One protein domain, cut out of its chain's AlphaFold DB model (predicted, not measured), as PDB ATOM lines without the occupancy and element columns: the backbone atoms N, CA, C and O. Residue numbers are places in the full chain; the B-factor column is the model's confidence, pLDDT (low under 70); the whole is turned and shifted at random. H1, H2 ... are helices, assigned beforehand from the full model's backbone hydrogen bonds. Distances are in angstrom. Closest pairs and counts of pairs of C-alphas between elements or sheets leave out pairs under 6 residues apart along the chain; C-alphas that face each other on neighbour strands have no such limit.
ATOM      1  N   LEU A   2     275.714 220.085 436.553       84.00
ATOM      2  CA  LEU A   2     276.218 221.467 436.585       84.00
ATOM      3  C   LEU A   2     275.878 222.287 435.324       84.00
ATOM      4  O   LEU A   2     275.625 223.482 435.427       84.00
ATOM      5  N   LEU A   3     275.802 221.651 434.145       94.31
ATOM      6  CA  LEU A   3     275.518 222.361 432.889       94.31
ATOM      7  C   LEU A   3     274.151 223.045 432.905       94.31
ATOM      8  O   LEU A   3     274.032 224.213 432.551       94.31
ATOM      9  N   ARG A   4     273.100 222.318 433.295       94.19
ATOM     10  CA  ARG A   4     271.742 222.871 433.267       94.19
ATOM     11  C   ARG A   4     271.544 223.929 434.344       94.19
ATOM     12  O   ARG A   4     270.850 224.903 434.083       94.19
ATOM     13  N   ASP A   5     272.208 223.807 435.489       95.00
ATOM     14  CA  ASP A   5     272.219 224.860 436.509       95.00
ATOM     15  C   ASP A   5     272.807 226.165 435.956       95.00
ATOM     16  O   ASP A   5     272.164 227.213 436.031       95.00
ATOM     17  N   GLU A   6     273.977 226.087 435.317       96.50
ATOM     18  CA  GLU A   6     274.619 227.239 434.676       96.50
ATOM     19  C   GLU A   6     273.738 227.845 433.570       96.50
ATOM     20  O   GLU A   6     273.540 229.060 433.526       96.50
ATOM     21  N   LEU A   7     273.139 227.013 432.710       96.19
ATOM     22  CA  LEU A   7     272.287 227.478 431.613       96.19
ATOM     23  C   LEU A   7     270.982 228.120 432.098       96.19
ATOM     24  O   LEU A   7     270.540 229.102 431.503       96.19
ATOM     25  N   PHE A   8     270.343 227.603 433.151       95.19
ATOM     26  CA  PHE A   8     269.129 228.214 433.707       95.19
ATOM     27  C   PHE A   8     269.426 229.565 434.365       95.19
ATOM     28  O   PHE A   8     268.631 230.492 434.218       95.19
ATOM     29  N   ALA A   9     270.579 229.699 435.028       94.56
ATOM     30  CA  ALA A   9     271.025 230.972 435.586       94.56
ATOM     31  C   ALA A   9     271.378 231.995 434.488       94.56
ATOM     32  O   ALA A   9     270.983 233.157 434.571       94.56
ATOM     33  N   ALA A  10     272.093 231.564 433.443       94.62
ATOM     34  CA  ALA A  10     272.541 232.433 432.354       94.62
ATOM     35  C   ALA A  10     271.437 232.786 431.342       94.62
ATOM     36  O   ALA A  10     271.507 233.833 430.697       94.62
ATOM     37  N   ILE A  11     270.423 231.924 431.196       95.19
ATOM     38  CA  ILE A  11     269.329 232.064 430.226       95.19
ATOM     39  C   ILE A  11     267.970 231.942 430.946       95.19
ATOM     40  O   ILE A  11     267.269 230.939 430.790       95.19
ATOM     41  N   PRO A  12     267.540 232.942 431.738       92.69
ATOM     42  CA  PRO A  12     266.252 232.876 432.432       92.69
ATOM     43  C   PRO A  12     265.065 232.793 431.464       92.69
ATOM     44  O   PRO A  12     264.134 232.024 431.693       92.69
ATOM     45  N   ASN A  13     265.129 233.525 430.346       93.12
ATOM     46  CA  ASN A  13     264.117 233.520 429.292       93.12
ATOM     47  C   ASN A  13     264.611 232.741 428.058       93.12
ATOM     48  O   ASN A  13     265.570 233.145 427.405       93.12
ATOM     49  N   VAL A  14     263.921 231.652 427.713       90.44
ATOM     50  CA  VAL A  14     264.283 230.754 426.599       90.44
ATOM     51  C   VAL A  14     264.062 231.343 425.205       90.44
ATOM     52  O   VAL A  14     264.577 230.788 424.231       90.44
ATOM     53  N   ASP A  15     263.290 232.423 425.094       89.12
ATOM     54  CA  ASP A  15     263.010 233.111 423.829       89.12
ATOM     55  C   ASP A  15     263.947 234.303 423.602       89.12
ATOM     56  O   ASP A  15     263.980 234.884 422.515       89.12
ATOM     57  N   GLN A  16     264.757 234.651 424.604       89.69
ATOM     58  CA  GLN A  16     265.783 235.669 424.463       89.69
ATOM     59  C   GLN A  16     266.939 235.151 423.598       89.69
ATOM     60  O   GLN A  16     267.490 234.072 423.822       89.69
ATOM     61  N   ILE A  17     267.359 235.963 422.627       89.75
ATOM     62  CA  ILE A  17     268.590 235.713 421.877       89.75
ATOM     63  C   ILE A  17     269.774 236.082 422.772       89.75
ATOM     64  O   ILE A  17     269.953 237.247 423.127       89.75
ATOM     65  N   ILE A  18     270.583 235.084 423.114       92.25
ATOM     66  CA  ILE A  18     271.814 235.266 423.881       92.25
ATOM     67  C   ILE A  18     272.987 235.433 422.905       92.25
ATOM     68  O   ILE A  18     273.138 234.598 422.006       92.25
ATOM     69  N   PRO A  19     273.812 236.490 423.037       95.38
ATOM     70  CA  PRO A  19     275.002 236.660 422.211       95.38
ATOM     71  C   PRO A  19     275.959 235.473 422.343       95.38
ATOM     72  O   PRO A  19     276.190 234.983 423.447       95.38
ATOM     73  N   LEU A  20     276.578 235.056 421.234       96.62
ATOM     74  CA  LEU A  20     277.529 233.938 421.228       96.62
ATOM     75  C   LEU A  20     278.656 234.129 422.254       96.62
ATOM     76  O   LEU A  20     278.914 233.224 423.037       96.62
ATOM     77  N   ALA A  21     279.245 235.326 422.314       97.25
ATOM     78  CA  ALA A  21     280.328 235.637 423.248       97.25
ATOM     79  C   ALA A  21     279.936 235.417 424.720       97.25
ATOM     80  O   ALA A  21     280.772 235.036 425.535       97.25
ATOM     81  N   GLN A  22     278.660 235.621 425.071       96.56
ATOM     82  CA  GLN A  22     278.174 235.325 426.415       96.56
ATOM     83  C   GLN A  22     278.148 233.812 426.664       96.56
ATOM     84  O   GLN A  22     278.583 233.375 427.724       96.56
ATOM     85  N   LEU A  23     277.697 233.008 425.695       97.25
ATOM     86  CA  LEU A  23     277.696 231.545 425.811       97.25
ATOM     87  C   LEU A  23     279.118 230.975 425.878       97.25
ATOM     88  O   LEU A  23     279.385 230.105 426.697       97.25
ATOM     89  N   GLU A  24     280.043 231.492 425.071       96.38
ATOM     90  CA  GLU A  24     281.458 231.086 425.081       96.38
ATOM     91  C   GLU A  24     282.171 231.448 426.396       96.38
ATOM     92  O   GLU A  24     283.175 230.828 426.751       96.38
ATOM     93  N   SER A  25     281.638 232.424 427.142       95.81
ATOM     94  CA  SER A  25     282.152 232.815 428.459       95.81
ATOM     95  C   SER A  25     281.676 231.919 429.607       95.81
ATOM     96  O   SER A  25     282.251 231.991 430.691       95.81
ATOM     97  N   LEU A  26     280.656 231.078 429.386       96.88
ATOM     98  CA  LEU A  26     280.106 230.192 430.412       96.88
ATOM     99  C   LEU A  26     281.095 229.050 430.711       96.88
ATOM    100  O   LEU A  26     281.363 228.230 429.824       96.88
ATOM    101  N   PRO A  27     281.669 228.983 431.931       95.81
ATOM    102  CA  PRO A  27     282.750 228.051 432.233       95.81
ATOM    103  C   PRO A  27     282.399 226.584 431.988       95.81
ATOM    104  O   PRO A  27     283.189 225.869 431.364       95.81
ATOM    105  N   TYR A  28     281.234 226.130 432.453       97.44
ATOM    106  CA  TYR A  28     280.861 224.723 432.373       97.44
ATOM    107  C   TYR A  28     280.389 224.331 430.971       97.44
ATOM    108  O   TYR A  28     280.751 223.262 430.484       97.44
ATOM    109  N   LEU A  29     279.666 225.201 430.261       97.69
ATOM    110  CA  LEU A  29     279.346 224.989 428.846       97.69
ATOM    111  C   LEU A  29     280.617 224.870 427.996       97.69
ATOM    112  O   LEU A  29     280.735 223.929 427.211       97.69
ATOM    113  N   ARG A  30     281.591 225.769 428.184       96.06
ATOM    114  CA  ARG A  30     282.885 225.710 427.486       96.06
ATOM    115  C   ARG A  30     283.616 224.399 427.778       96.06
ATOM    116  O   ARG A  30     284.157 223.769 426.870       96.06
ATOM    117  N   ALA A  31     283.603 223.965 429.034       96.12
ATOM    118  CA  ALA A  31     284.172 222.692 429.453       96.12
ATOM    119  C   ALA A  31     283.480 221.486 428.793       96.12
ATOM    120  O   ALA A  31     284.150 220.577 428.300       96.12
ATOM    121  N   VAL A  32     282.146 221.500 428.710       97.12
ATOM    122  CA  VAL A  32     281.355 220.474 428.015       97.12
ATOM    123  C   VAL A  32     281.677 220.446 426.522       97.12
ATOM    124  O   VAL A  32     281.844 219.362 425.969       97.12
ATOM    125  N   VAL A  33     281.811 221.603 425.866       96.62
ATOM    126  CA  VAL A  33     282.189 221.684 424.444       96.62
ATOM    127  C   VAL A  33     283.571 221.074 424.210       96.62
ATOM    128  O   VAL A  33     283.729 220.253 423.303       96.62
ATOM    129  N   LYS A  34     284.568 221.423 425.033       95.25
ATOM    130  CA  LYS A  34     285.925 220.861 424.930       95.25
ATOM    131  C   LYS A  34     285.933 219.344 425.129       95.25
ATOM    132  O   LYS A  34     286.519 218.626 424.319       95.25
ATOM    133  N   GLU A  35     285.236 218.843 426.147       95.38
ATOM    134  CA  GLU A  35     285.172 217.404 426.417       95.38
ATOM    135  C   GLU A  35     284.382 216.642 425.342       95.38
ATOM    136  O   GLU A  35     284.769 215.539 424.954       95.38
ATOM    137  N   ALA A  36     283.324 217.241 424.789       94.38
ATOM    138  CA  ALA A  36     282.578 216.683 423.663       94.38
ATOM    139  C   ALA A  36     283.432 216.594 422.395       94.38
ATOM    140  O   ALA A  36     283.370 215.590 421.688       94.38
ATOM    141  N   LEU A  37     284.268 217.597 422.119       93.25
ATOM    142  CA  LEU A  37     285.224 217.551 421.010       93.25
ATOM    143  C   LEU A  37     286.277 216.458 421.207       93.25
ATOM    144  O   LEU A  37     286.605 215.757 420.248       93.25
ATOM    145  N   ARG A  38     286.775 216.291 422.440       93.19
ATOM    146  CA  ARG A  38     287.724 215.229 422.789       93.19
ATOM    147  C   ARG A  38     287.116 213.843 422.568       93.19
ATOM    148  O   ARG A  38     287.757 213.002 421.959       93.19
ATOM    149  N   HIS A  39     285.884 213.606 423.014       88.62
ATOM    150  CA  HIS A  39     285.215 212.302 422.876       88.62
ATOM    151  C   HIS A  39     284.666 212.016 421.481       88.62
ATOM    152  O   HIS A  39     284.723 210.884 421.011       88.62
ATOM    153  N   GLY A  40     284.102 213.027 420.824       83.88
ATOM    154  CA  GLY A  40     283.412 212.868 419.545       83.88
ATOM    155  C   GLY A  40     284.345 212.660 418.355       83.88
ATOM    156  O   GLY A  40     283.879 212.230 417.306       83.88
ATOM    157  N   ILE A  41     285.637 212.974 418.512       81.81
ATOM    158  CA  ILE A  41     286.727 212.778 417.541       81.81
ATOM    159  C   ILE A  41     286.269 213.006 416.095       81.81
ATOM    160  O   ILE A  41     286.193 212.068 415.310       81.81
ATOM    161  N   GLY A  42     285.948 214.247 415.717       81.19
ATOM    162  CA  GLY A  42     285.360 214.530 414.396       81.19
ATOM    163  C   GLY A  42     286.149 213.943 413.213       81.19
ATOM    164  O   GLY A  42     285.560 213.382 412.289       81.19
ATOM    165  N   THR A  43     287.483 214.005 413.269       85.62
ATOM    166  CA  THR A  43     288.381 213.347 412.310       85.62
ATOM    167  C   THR A  43     289.453 212.550 413.045       85.62
ATOM    168  O   THR A  43     290.218 213.124 413.821       85.62
ATOM    169  N   SER A  44     289.544 211.244 412.784       86.88
ATOM    170  CA  SER A  44     290.612 210.383 413.319       86.88
ATOM    171  C   SER A  44     291.804 210.254 412.367       86.88
ATOM    172  O   SER A  44     292.895 209.855 412.781       86.88
ATOM    173  N   GLY A  45     291.612 210.676 411.113       84.94
ATOM    174  CA  GLY A  45     292.630 210.657 410.074       84.94
ATOM    175  C   GLY A  45     293.904 211.402 410.470       84.94
ATOM    176  O   GLY A  45     293.887 212.466 411.091       84.94
ATOM    177  N   ARG A  46     295.041 210.838 410.069       87.44
ATOM    178  CA  ARG A  46     296.359 211.402 410.356       87.44
ATOM    179  C   ARG A  46     296.672 212.497 409.349       87.44
ATOM    180  O   ARG A  46     296.806 212.230 408.155       87.44
ATOM    181  N   LEU A  47     296.797 213.731 409.829       85.69
ATOM    182  CA  LEU A  47     297.206 214.860 408.999       85.69
ATOM    183  C   LEU A  47     298.707 214.752 408.714       85.69
ATOM    184  O   LEU A  47     299.543 215.080 409.556       85.69
ATOM    185  N   SER A  48     299.037 214.234 407.534       89.94
ATOM    186  CA  SER A  48     300.418 214.066 407.090       89.94
ATOM    187  C   SER A  48     301.062 215.395 406.707       89.94
ATOM    188  O   SER A  48     300.454 216.232 406.036       89.94
ATOM    189  N   ARG A  49     302.333 215.552 407.073       90.62
ATOM    190  CA  ARG A  49     303.212 216.644 406.661       90.62
ATOM    191  C   ARG A  49     304.475 216.067 406.030       90.62
ATOM    192  O   ARG A  49     304.969 215.027 406.458       90.62
ATOM    193  N   ILE A  50     304.985 216.762 405.020       93.19
ATOM    194  CA  ILE A  50     306.249 216.450 404.352       93.19
ATOM    195  C   ILE A  50     307.085 217.724 404.376       93.19
ATOM    196  O   ILE A  50     306.592 218.782 403.983       93.19
ATOM    197  N   PRO A  70     315.003 211.987 407.497       97.44
ATOM    198  CA  PRO A  70     315.465 212.592 406.253       97.44
ATOM    199  C   PRO A  70     314.428 213.518 405.614       97.44
ATOM    200  O   PRO A  70     313.215 213.325 405.772       97.44
ATOM    201  N   ALA A  71     314.912 214.458 404.803       97.81
ATOM    202  CA  ALA A  71     314.074 215.271 403.929       97.81
ATOM    203  C   ALA A  71     313.186 214.396 403.021       97.81
ATOM    204  O   ALA A  71     313.565 213.297 402.613       97.81
ATOM    205  N   GLY A  72     311.970 214.864 402.751       96.50
ATOM    206  CA  GLY A  72     310.952 214.142 401.985       96.50
ATOM    207  C   GLY A  72     310.194 213.064 402.772       96.50
ATOM    208  O   GLY A  72     309.276 212.451 402.225       96.50
ATOM    209  N   THR A  73     310.511 212.838 404.052       96.56
ATOM    210  CA  THR A  73     309.789 211.856 404.877       96.56
ATOM    211  C   THR A  73     308.372 212.334 405.201       96.56
ATOM    212  O   THR A  73     308.163 213.458 405.663       96.56
ATOM    213  N   ILE A  74     307.387 211.453 405.004       95.06
ATOM    214  CA  ILE A  74     306.001 211.677 405.429       95.06
ATOM    215  C   ILE A  74     305.905 211.437 406.934       95.06
ATOM    216  O   ILE A  74     306.112 210.317 407.402       95.06
ATOM    217  N   VAL A  75     305.531 212.468 407.689       92.94
ATOM    218  CA  VAL A  75     305.326 212.388 409.139       92.94
ATOM    219  C   VAL A  75     303.894 212.755 409.489       92.94
ATOM    220  O   VAL A  75     303.293 213.640 408.886       92.94
ATOM    221  N   SER A  76     303.323 212.048 410.458       90.81
ATOM    222  CA  SER A  76     301.966 212.292 410.937       90.81
ATOM    223  C   SER A  76     301.816 211.860 412.394       90.81
ATOM    224  O   SER A  76     302.649 211.129 412.931       90.81
ATOM    225  N   MET A  77     300.728 212.286 413.023       88.38
ATOM    226  CA  MET A  77     300.358 211.927 414.390       88.38
ATOM    227  C   MET A  77     298.931 211.388 414.420       88.38
ATOM    228  O   MET A  77     298.123 211.704 413.548       88.38
ATOM    229  N   SER A  78     298.629 210.543 415.405       89.31
ATOM    230  CA  SER A  78     297.269 210.044 415.615       89.31
ATOM    231  C   SER A  78     296.557 210.947 416.614       89.31
ATOM    232  O   SER A  78     296.922 210.888 417.790       89.31
ATOM    233  N   PRO A  79     295.545 211.731 416.193       89.31
ATOM    234  CA  PRO A  79     294.772 212.528 417.135       89.31
ATOM    235  C   PRO A  79     294.121 211.637 418.191       89.31
ATOM    236  O   PRO A  79     294.267 211.918 419.374       89.31
ATOM    237  N   TYR A  80     293.543 210.501 417.772       90.00
ATOM    238  CA  TYR A  80     292.939 209.504 418.659       90.00
ATOM    239  C   TYR A  80     293.882 209.056 419.781       90.00
ATOM    240  O   TYR A  80     293.494 209.055 420.942       90.00
ATOM    241  N   ARG A  81     295.136 208.694 419.466       90.69
ATOM    242  CA  ARG A  81     296.072 208.231 420.505       90.69
ATOM    243  C   ARG A  81     296.417 209.324 421.507       90.69
ATOM    244  O   ARG A  81     296.562 208.997 422.672       90.69
ATOM    245  N   THR A  82     296.538 210.579 421.077       91.81
ATOM    246  CA  THR A  82     296.852 211.702 421.973       91.81
ATOM    247  C   THR A  82     295.716 211.976 422.952       91.81
ATOM    248  O   THR A  82     295.947 212.100 424.148       91.81
ATOM    249  N   ILE A  83     294.481 212.049 422.462       91.06
ATOM    250  CA  ILE A  83     293.323 212.404 423.296       91.06
ATOM    251  C   ILE A  83     292.788 211.246 424.152       91.06
ATOM    252  O   ILE A  83     291.944 211.469 425.023       91.06
ATOM    253  N   MET A  84     293.267 210.027 423.886       91.50
ATOM    254  CA  MET A  84     292.981 208.812 424.655       91.50
ATOM    255  C   MET A  84     294.173 208.353 425.506       91.50
ATOM    256  O   MET A  84     294.123 207.273 426.087       91.50
ATOM    257  N   ASP A  85     295.255 209.132 425.555       93.31
ATOM    258  CA  ASP A  85     296.421 208.816 426.375       93.31
ATOM    259  C   ASP A  85     296.107 209.083 427.852       93.31
ATOM    260  O   ASP A  85     295.897 210.230 428.247       93.31
ATOM    261  N   GLU A  86     296.100 208.033 428.675       94.56
ATOM    262  CA  GLU A  86     295.810 208.114 430.113       94.56
ATOM    263  C   GLU A  86     296.820 208.966 430.896       94.56
ATOM    264  O   GLU A  86     296.495 209.478 431.968       94.56
ATOM    265  N   THR A  87     298.034 209.157 430.365       92.56
ATOM    266  CA  THR A  87     299.055 210.029 430.970       92.56
ATOM    267  C   THR A  87     298.771 211.515 430.734       92.56
ATOM    268  O   THR A  87     299.285 212.371 431.457       92.56
ATOM    269  N   ILE A  88     297.938 211.833 429.738       92.25
ATOM    270  CA  ILE A  88     297.500 213.194 429.413       92.25
ATOM    271  C   ILE A  88     296.095 213.437 429.974       92.25
ATOM    272  O   ILE A  88     295.872 214.431 430.663       92.25
ATOM    273  N   PHE A  89     295.168 212.516 429.704       93.06
ATOM    274  CA  PHE A  89     293.765 212.567 430.102       93.06
ATOM    275  C   PHE A  89     293.441 211.377 431.005       93.06
ATOM    276  O   PHE A  89     293.171 210.283 430.520       93.06
ATOM    277  N   SER A  90     293.426 211.590 432.323       92.56
ATOM    278  CA  SER A  90     292.990 210.567 433.284       92.56
ATOM    279  C   SER A  90     291.564 210.092 432.986       92.56
ATOM    280  O   SER A  90     290.693 210.926 432.745       92.56
ATOM    281  N   ASP A  91     291.323 208.777 433.015       93.12
ATOM    282  CA  ASP A  91     290.055 208.159 432.583       93.12
ATOM    283  C   ASP A  91     289.538 208.739 431.244       93.12
ATOM    284  O   ASP A  91     288.526 209.448 431.197       93.12
ATOM    285  N   PRO A  92     290.246 208.486 430.130       92.12
ATOM    286  CA  PRO A  92     289.944 209.104 428.845       92.12
ATOM    287  C   PRO A  92     288.626 208.597 428.248       92.12
ATOM    288  O   PRO A  92     288.066 209.265 427.376       92.12
ATOM    289  N   LEU A  93     288.126 207.444 428.703       90.00
ATOM    290  CA  LEU A  93     286.837 206.882 428.295       90.00
ATOM    291  C   LEU A  93     285.655 207.508 429.046       90.00
ATOM    292  O   LEU A  93     284.539 207.491 428.526       90.00
ATOM    293  N   GLY A  94     285.882 208.080 430.229       91.00
ATOM    294  CA  GLY A  94     284.879 208.845 430.960       91.00
ATOM    295  C   GLY A  94     284.686 210.256 430.399       91.00
ATOM    296  O   GLY A  94     285.625 210.887 429.906       91.00
ATOM    297  N   PHE A  95     283.452 210.759 430.456       92.19
ATOM    298  CA  PHE A  95     283.104 212.123 430.051       92.19
ATOM    299  C   PHE A  95     283.216 213.062 431.254       92.19
ATOM    300  O   PHE A  95     282.311 213.103 432.084       92.19
ATOM    301  N   HIS A  96     284.320 213.810 431.336       93.38
ATOM    302  CA  HIS A  96     284.659 214.636 432.502       93.38
ATOM    303  C   HIS A  96     284.891 216.099 432.104       93.38
ATOM    304  O   HIS A  96     286.044 216.500 431.933       93.38
ATOM    305  N   PRO A  97     283.837 216.922 431.935       94.62
ATOM    306  CA  PRO A  97     283.985 218.353 431.665       94.62
ATOM    307  C   PRO A  97     284.858 219.074 432.699       94.62
ATOM    308  O   PRO A  97     285.602 219.987 432.359       94.62
ATOM    309  N   GLU A  98     284.825 218.639 433.957       94.00
ATOM    310  CA  GLU A  98     285.503 219.270 435.089       94.00
ATOM    311  C   GLU A  98     287.014 219.438 434.873       94.00
ATOM    312  O   GLU A  98     287.601 220.389 435.389       94.00
ATOM    313  N   ARG A  99     287.644 218.584 434.051       92.31
ATOM    314  CA  ARG A  99     289.075 218.702 433.721       92.31
ATOM    315  C   ARG A  99     289.430 220.012 433.014       92.31
ATOM    316  O   ARG A  99     290.574 220.438 433.070       92.31
ATOM    317  N   TRP A 100     288.456 220.641 432.359       93.19
ATOM    318  CA  TRP A 100     288.622 221.892 431.616       93.19
ATOM    319  C   TRP A 100     288.278 223.136 432.445       93.19
ATOM    320  O   TRP A 100     288.375 224.254 431.939       93.19
ATOM    321  N   LEU A 101     287.829 222.944 433.691       91.44
ATOM    322  CA  LEU A 101     287.580 224.026 434.647       91.44
ATOM    323  C   LEU A 101     288.843 224.397 435.428       91.44
ATOM    324  O   LEU A 101     288.944 225.519 435.916       91.44
ATOM    325  N   ALA A 102     289.781 223.458 435.561       79.31
ATOM    326  CA  ALA A 102     291.076 223.708 436.171       79.31
ATOM    327  C   ALA A 102     291.950 224.591 435.263       79.31
ATOM    328  O   ALA A 102     291.868 224.509 434.040       79.31
ATOM    329  N   GLU A 103     292.836 225.384 435.865       63.72
ATOM    330  CA  GLU A 103     293.803 226.242 435.158       63.72
ATOM    331  C   GLU A 103     294.980 225.458 434.534       63.72
ATOM    332  O   GLU A 103     296.016 226.043 434.229       63.72
ATOM    333  N   ASP A 104     294.866 224.138 434.330       74.06
ATOM    334  CA  ASP A 104     295.886 223.387 433.584       74.06
ATOM    335  C   ASP A 104     295.754 223.674 432.079       74.06
ATOM    336  O   ASP A 104     295.218 222.879 431.302       74.06
ATOM    337  N   GLU A 105     296.271 224.834 431.664       75.81
ATOM    338  CA  GLU A 105     296.321 225.287 430.268       75.81
ATOM    339  C   GLU A 105     297.056 224.295 429.350       75.81
ATOM    340  O   GLU A 105     296.908 224.332 428.127       75.81
ATOM    341  N   ARG A 106     297.824 223.352 429.913       85.50
ATOM    342  CA  ARG A 106     298.531 222.325 429.145       85.50
ATOM    343  C   ARG A 106     297.566 221.427 428.367       85.50
ATOM    344  O   ARG A 106     297.908 220.998 427.265       85.50
ATOM    345  N   LEU A 107     296.375 221.138 428.907       90.44
ATOM    346  CA  LEU A 107     295.403 220.252 428.253       90.44
ATOM    347  C   LEU A 107     294.907 220.814 426.918       90.44
ATOM    348  O   LEU A 107     294.666 220.046 425.984       90.44
ATOM    349  N   ASP A 108     294.815 222.140 426.795       89.25
ATOM    350  CA  ASP A 108     294.418 222.803 425.551       89.25
ATOM    351  C   ASP A 108     295.397 222.509 424.406       89.25
ATOM    352  O   ASP A 108     294.976 222.294 423.268       89.25
ATOM    353  N   GLY A 109     296.693 222.382 424.710       89.94
ATOM    354  CA  GLY A 109     297.719 222.005 423.735       89.94
ATOM    355  C   GLY A 109     297.566 220.584 423.176       89.94
ATOM    356  O   GLY A 109     298.072 220.294 422.091       89.94
ATOM    357  N   TYR A 110     296.845 219.703 423.878       91.38
ATOM    358  CA  TYR A 110     296.577 218.330 423.441       91.38
ATOM    359  C   TYR A 110     295.204 218.156 422.781       91.38
ATOM    360  O   TYR A 110     294.935 217.091 422.222       91.38
ATOM    361  N   LEU A 111     294.349 219.187 422.768       91.06
ATOM    362  CA  LEU A 111     293.053 219.164 422.081       91.06
ATOM    363  C   LEU A 111     293.202 219.509 420.588       91.06
ATOM    364  O   LEU A 111     292.705 220.502 420.063       91.06
ATOM    365  N   ILE A 112     293.893 218.631 419.876       89.12
ATOM    366  CA  ILE A 112     294.363 218.793 418.488       89.12
ATOM    367  C   ILE A 112     293.318 218.452 417.412       89.12
ATOM    368  O   ILE A 112     293.666 218.182 416.261       89.12
ATOM    369  N   MET A 113     292.029 218.454 417.759       88.56
ATOM    370  CA  MET A 113     290.949 217.992 416.873       88.56
ATOM    371  C   MET A 113     290.757 218.851 415.618       88.56
ATOM    372  O   MET A 113     290.209 218.383 414.624       88.56
ATOM    373  N   PHE A 114     291.241 220.092 415.648       90.75
ATOM    374  CA  PHE A 114     291.224 221.013 414.512       90.75
ATOM    375  C   PHE A 114     292.585 221.120 413.804       90.75
ATOM    376  O   PHE A 114     292.751 221.957 412.917       90.75
ATOM    377  N   GLY A 115     293.563 220.285 414.165       88.62
ATOM    378  CA  GLY A 115     294.945 220.424 413.707       88.62
ATOM    379  C   GLY A 115     295.636 221.640 414.332       88.62
ATOM    380  O   GLY A 115     295.290 222.067 415.429       88.62
ATOM    381  N   GLY A 116     296.631 222.200 413.641       87.12
ATOM    382  CA  GLY A 116     297.391 223.341 414.152       87.12
ATOM    383  C   GLY A 116     298.281 224.010 413.105       87.12
ATOM    384  O   GLY A 116     298.391 223.559 411.960       87.12
ATOM    385  N   GLY A 117     298.922 225.108 413.510       87.50
ATOM    386  CA  GLY A 117     299.792 225.909 412.647       87.50
ATOM    387  C   GLY A 117     299.050 226.528 411.457       87.50
ATOM    388  O   GLY A 117     297.860 226.822 411.522       87.50
ATOM    389  N   THR A 118     299.743 226.693 410.332       90.06
ATOM    390  CA  THR A 118     299.193 227.313 409.108       90.06
ATOM    391  C   THR A 118     298.136 226.465 408.389       90.06
ATOM    392  O   THR A 118     297.571 226.900 407.386       90.06
ATOM    393  N   ARG A 119     297.878 225.242 408.868       90.00
ATOM    394  CA  ARG A 119     296.923 224.278 408.297       90.00
ATOM    395  C   ARG A 119     295.800 223.926 409.274       90.00
ATOM    396  O   ARG A 119     295.125 222.918 409.072       90.00
ATOM    397  N   VAL A 120     295.619 224.733 410.319       92.19
ATOM    398  CA  VAL A 120     294.490 224.610 411.243       92.19
ATOM    399  C   VAL A 120     293.164 224.665 410.480       92.19
ATOM    400  O   VAL A 120     293.047 225.333 409.449       92.19
ATOM    401  N   CYS A 121     292.171 223.922 410.962       92.94
ATOM    402  CA  CYS A 121     290.855 223.839 410.352       92.94
ATOM    403  C   CYS A 121     290.243 225.234 410.173       92.94
ATOM    404  O   CYS A 121     289.951 225.931 411.144       92.94
ATOM    405  N   LEU A 122     289.970 225.607 408.920       95.94
ATOM    406  CA  LEU A 122     289.351 226.889 408.581       95.94
ATOM    407  C   LEU A 122     287.957 227.053 409.217       95.94
ATOM    408  O   LEU A 122     287.530 228.166 409.503       95.94
ATOM    409  N   GLY A 123     287.261 225.938 409.457       95.25
ATOM    410  CA  GLY A 123     285.933 225.907 410.066       95.25
ATOM    411  C   GLY A 123     285.924 225.923 411.596       95.25
ATOM    412  O   GLY A 123     284.841 225.866 412.170       95.25
ATOM    413  N   GLN A 124     287.079 225.987 412.272       94.38
ATOM    414  CA  GLN A 124     287.148 225.874 413.735       94.38
ATOM    415  C   GLN A 124     286.256 226.897 414.448       94.38
ATOM    416  O   GLN A 124     285.501 226.521 415.339       94.38
ATOM    417  N   ALA A 125     286.300 228.169 414.043       95.44
ATOM    418  CA  ALA A 125     285.497 229.219 414.671       95.44
ATOM    419  C   ALA A 125     283.985 228.975 414.506       95.44
ATOM    420  O   ALA A 125     283.226 229.133 415.458       95.44
ATOM    421  N   LEU A 126     283.554 228.527 413.321       97.25
ATOM    422  CA  LEU A 126     282.150 228.202 413.064       97.25
ATOM    423  C   LEU A 126     281.701 226.987 413.884       97.25
ATOM    424  O   LEU A 126     280.666 227.047 414.536       97.25
ATOM    425  N   ALA A 127     282.500 225.919 413.907       95.19
ATOM    426  CA  ALA A 127     282.187 224.717 414.675       95.19
ATOM    427  C   ALA A 127     282.064 225.018 416.178       95.19
ATOM    428  O   ALA A 127     281.135 224.542 416.827       95.19
ATOM    429  N   GLN A 128     282.961 225.841 416.734       95.38
ATOM    430  CA  GLN A 128     282.861 226.298 418.123       95.38
ATOM    431  C   GLN A 128     281.556 227.064 418.360       95.38
ATOM    432  O   GLN A 128     280.830 226.740 419.300       95.38
ATOM    433  N   ALA A 129     281.215 228.011 417.484       97.25
ATOM    434  CA  ALA A 129     279.980 228.778 417.593       97.25
ATOM    435  C   ALA A 129     278.732 227.879 417.576       97.25
ATOM    436  O   ALA A 129     277.856 228.000 418.434       97.25
ATOM    437  N   GLU A 130     278.660 226.951 416.621       97.31
ATOM    438  CA  GLU A 130     277.539 226.022 416.472       97.31
ATOM    439  C   GLU A 130     277.403 225.087 417.676       97.31
ATOM    440  O   GLU A 130     276.290 224.894 418.165       97.31
ATOM    441  N   LEU A 131     278.514 224.558 418.203       96.75
ATOM    442  CA  LEU A 131     278.503 223.697 419.388       96.75
ATOM    443  C   LEU A 131     277.986 224.441 420.622       96.75
ATOM    444  O   LEU A 131     277.105 223.923 421.310       96.75
ATOM    445  N   HIS A 132     278.460 225.664 420.878       98.00
ATOM    446  CA  HIS A 132     277.978 226.460 422.011       98.00
ATOM    447  C   HIS A 132     276.490 226.796 421.866       98.00
ATOM    448  O   HIS A 132     275.717 226.590 422.803       98.00
ATOM    449  N   LEU A 133     276.062 227.259 420.688       96.94
ATOM    450  CA  LEU A 133     274.664 227.616 420.433       96.94
ATOM    451  C   LEU A 133     273.729 226.407 420.542       96.94
ATOM    452  O   LEU A 133     272.662 226.511 421.152       96.94
ATOM    453  N   MET A 134     274.109 225.277 419.944       96.06
ATOM    454  CA  MET A 134     273.284 224.071 419.911       96.06
ATOM    455  C   MET A 134     273.154 223.461 421.303       96.06
ATOM    456  O   MET A 134     272.032 223.264 421.767       96.06
ATOM    457  N   LEU A 135     274.272 223.229 421.998       96.00
ATOM    458  CA  LEU A 135     274.259 222.593 423.317       96.00
ATOM    459  C   LEU A 135     273.563 223.481 424.354       96.00
ATOM    460  O   LEU A 135     272.735 222.978 425.114       96.00
ATOM    461  N   ALA A 136     273.809 224.798 424.341       96.50
ATOM    462  CA  ALA A 136     273.119 225.725 425.237       96.50
ATOM    463  C   ALA A 136     271.601 225.680 425.033       96.50
ATOM    464  O   ALA A 136     270.852 225.531 425.997       96.50
ATOM    465  N   LYS A 137     271.123 225.762 423.784       94.38
ATOM    466  CA  LYS A 137     269.682 225.735 423.495       94.38
ATOM    467  C   LYS A 137     269.049 224.386 423.816       94.38
ATOM    468  O   LYS A 137     267.962 224.359 424.389       94.38
ATOM    469  N   LEU A 138     269.714 223.291 423.452       94.00
ATOM    470  CA  LEU A 138     269.205 221.941 423.665       94.00
ATOM    471  C   LEU A 138     269.022 221.670 425.160       94.00
ATOM    472  O   LEU A 138     267.906 221.403 425.597       94.00
ATOM    473  N   PHE A 139     270.081 221.828 425.955       93.94
ATOM    474  CA  PHE A 139     270.053 221.506 427.383       93.94
ATOM    475  C   PHE A 139     269.361 222.564 428.248       93.94
ATOM    476  O   PHE A 139     268.972 222.270 429.380       93.94
ATOM    477  N   ARG A 140     269.143 223.782 427.733       94.50
ATOM    478  CA  ARG A 140     268.279 224.763 428.400       94.50
ATOM    479  C   ARG A 140     266.790 224.460 428.219       94.50
ATOM    480  O   ARG A 140     266.019 224.783 429.119       94.50
ATOM    481  N   ARG A 141     266.382 223.904 427.070       93.75
ATOM    482  CA  ARG A 141     264.964 223.660 426.732       93.75
ATOM    483  C   ARG A 141     264.479 222.250 427.053       93.75
ATOM    484  O   ARG A 141     263.283 222.072 427.263       93.75
ATOM    485  N   TRP A 142     265.368 221.263 427.035       93.38
ATOM    486  CA  TRP A 142     265.004 219.859 427.197       93.38
ATOM    487  C   TRP A 142     265.550 219.285 428.498       93.38
ATOM    488  O   TRP A 142     266.724 219.468 428.836       93.38
TER     489      TRP A 142
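Overview. This is residues 2 to 50 and 70 to 142 of the 199 residues of the protein "Cytochrome P450 CYP542B1" of Beauveria bassiana (strain ARSEF 2860) (UniProt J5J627). Two helices that cross steeply, H3 and H7, form the core, with H1 packed on the first part of H3 and the last part of H7. H2 packs on H7, the short H5 packs on H3, and a two-legged arm of residues 46 to 50 and 70 to 76 makes much of the length. The printed part has 122 residues with seven named helices, H1 to H7 in order along the chain, and no named strand. The class is all helix, though helices hold 60 of the 122 residues, under half. The whole is only just loose, close to compact, with a radius of gyration of the C-alphas of 16.5 A, and spans 60 by 30 by 24 A.

Arrangement. H1, residues 2 to 10, touches residues 28 to 32 of H3, residues 27 to 40, at a steep tilt of 45 degrees, opposite ways; their closest C-alphas, of Leu 3 and Tyr 28, are 5.9 A apart. H1 is about perpendicular, at 87 degrees, to H7, residues 124 to 141, and touches its residues 136 to 140, closest at the C-alphas of Leu 7 and Arg 140, 5.8 A. H2, residues 20 to 24, touches H7, with the C-alphas of Leu 23 and His 132 closest at 6.4 A. H2 and H3 only just touch, with 3 pairs of C-alphas within 8 A, and only at the corner; the closest are those of Glu 24 and Arg 30, 6.1 A. H3 is the hub, touching four helices. It touches H7 at a steep tilt of 67 degrees, only just short of about perpendicular, opposite ways, with the C-alphas of Val 33 and Leu 131 closest at 6.6 A. H4, residues 79 to 83, is close to H3 but not clearly touching, at 6.3 A between the closest C-alphas, of Arg 38 and Ile 83. H5, residues 97 to 100, touches H3, with the C-alphas of Ala 31 and Pro 97 closest at 4.9 A. H6, residues 106 to 110, touches no helix. Every O i to N i+4 pair is within hydrogen-bond range in H1, H2, H3, H4 and H7; H6 has 0 of 1 but 2 of 2 O i to N i+3 pairs, and H5 is too short for an O i to N i+4 pair.

Along the chain. H1 begins at C-alpha 2, (276.218, 221.467, 436.585), and is 12.3 A long. H3 measures 19.8 A from its first to its last C-alpha. H7, the longest helix, measures 25.8 A and ends at C-alpha 141, (264.964, 223.660, 426.732).

Size, cuts and confidence. The two C-alphas farthest apart, of Asn 13 and Pro 70, are 60.0 A apart. Residues 51 to 69 are not printed, and C-alphas 50 and 70 across the cut are 10.2 A apart; residues 49 to 50 pair antiparallel with residues 74 to 75. The links H4 to H5 and H6 to H7 are long. The mean pLDDT of the printed part is 92.1, with residue 103 under 70.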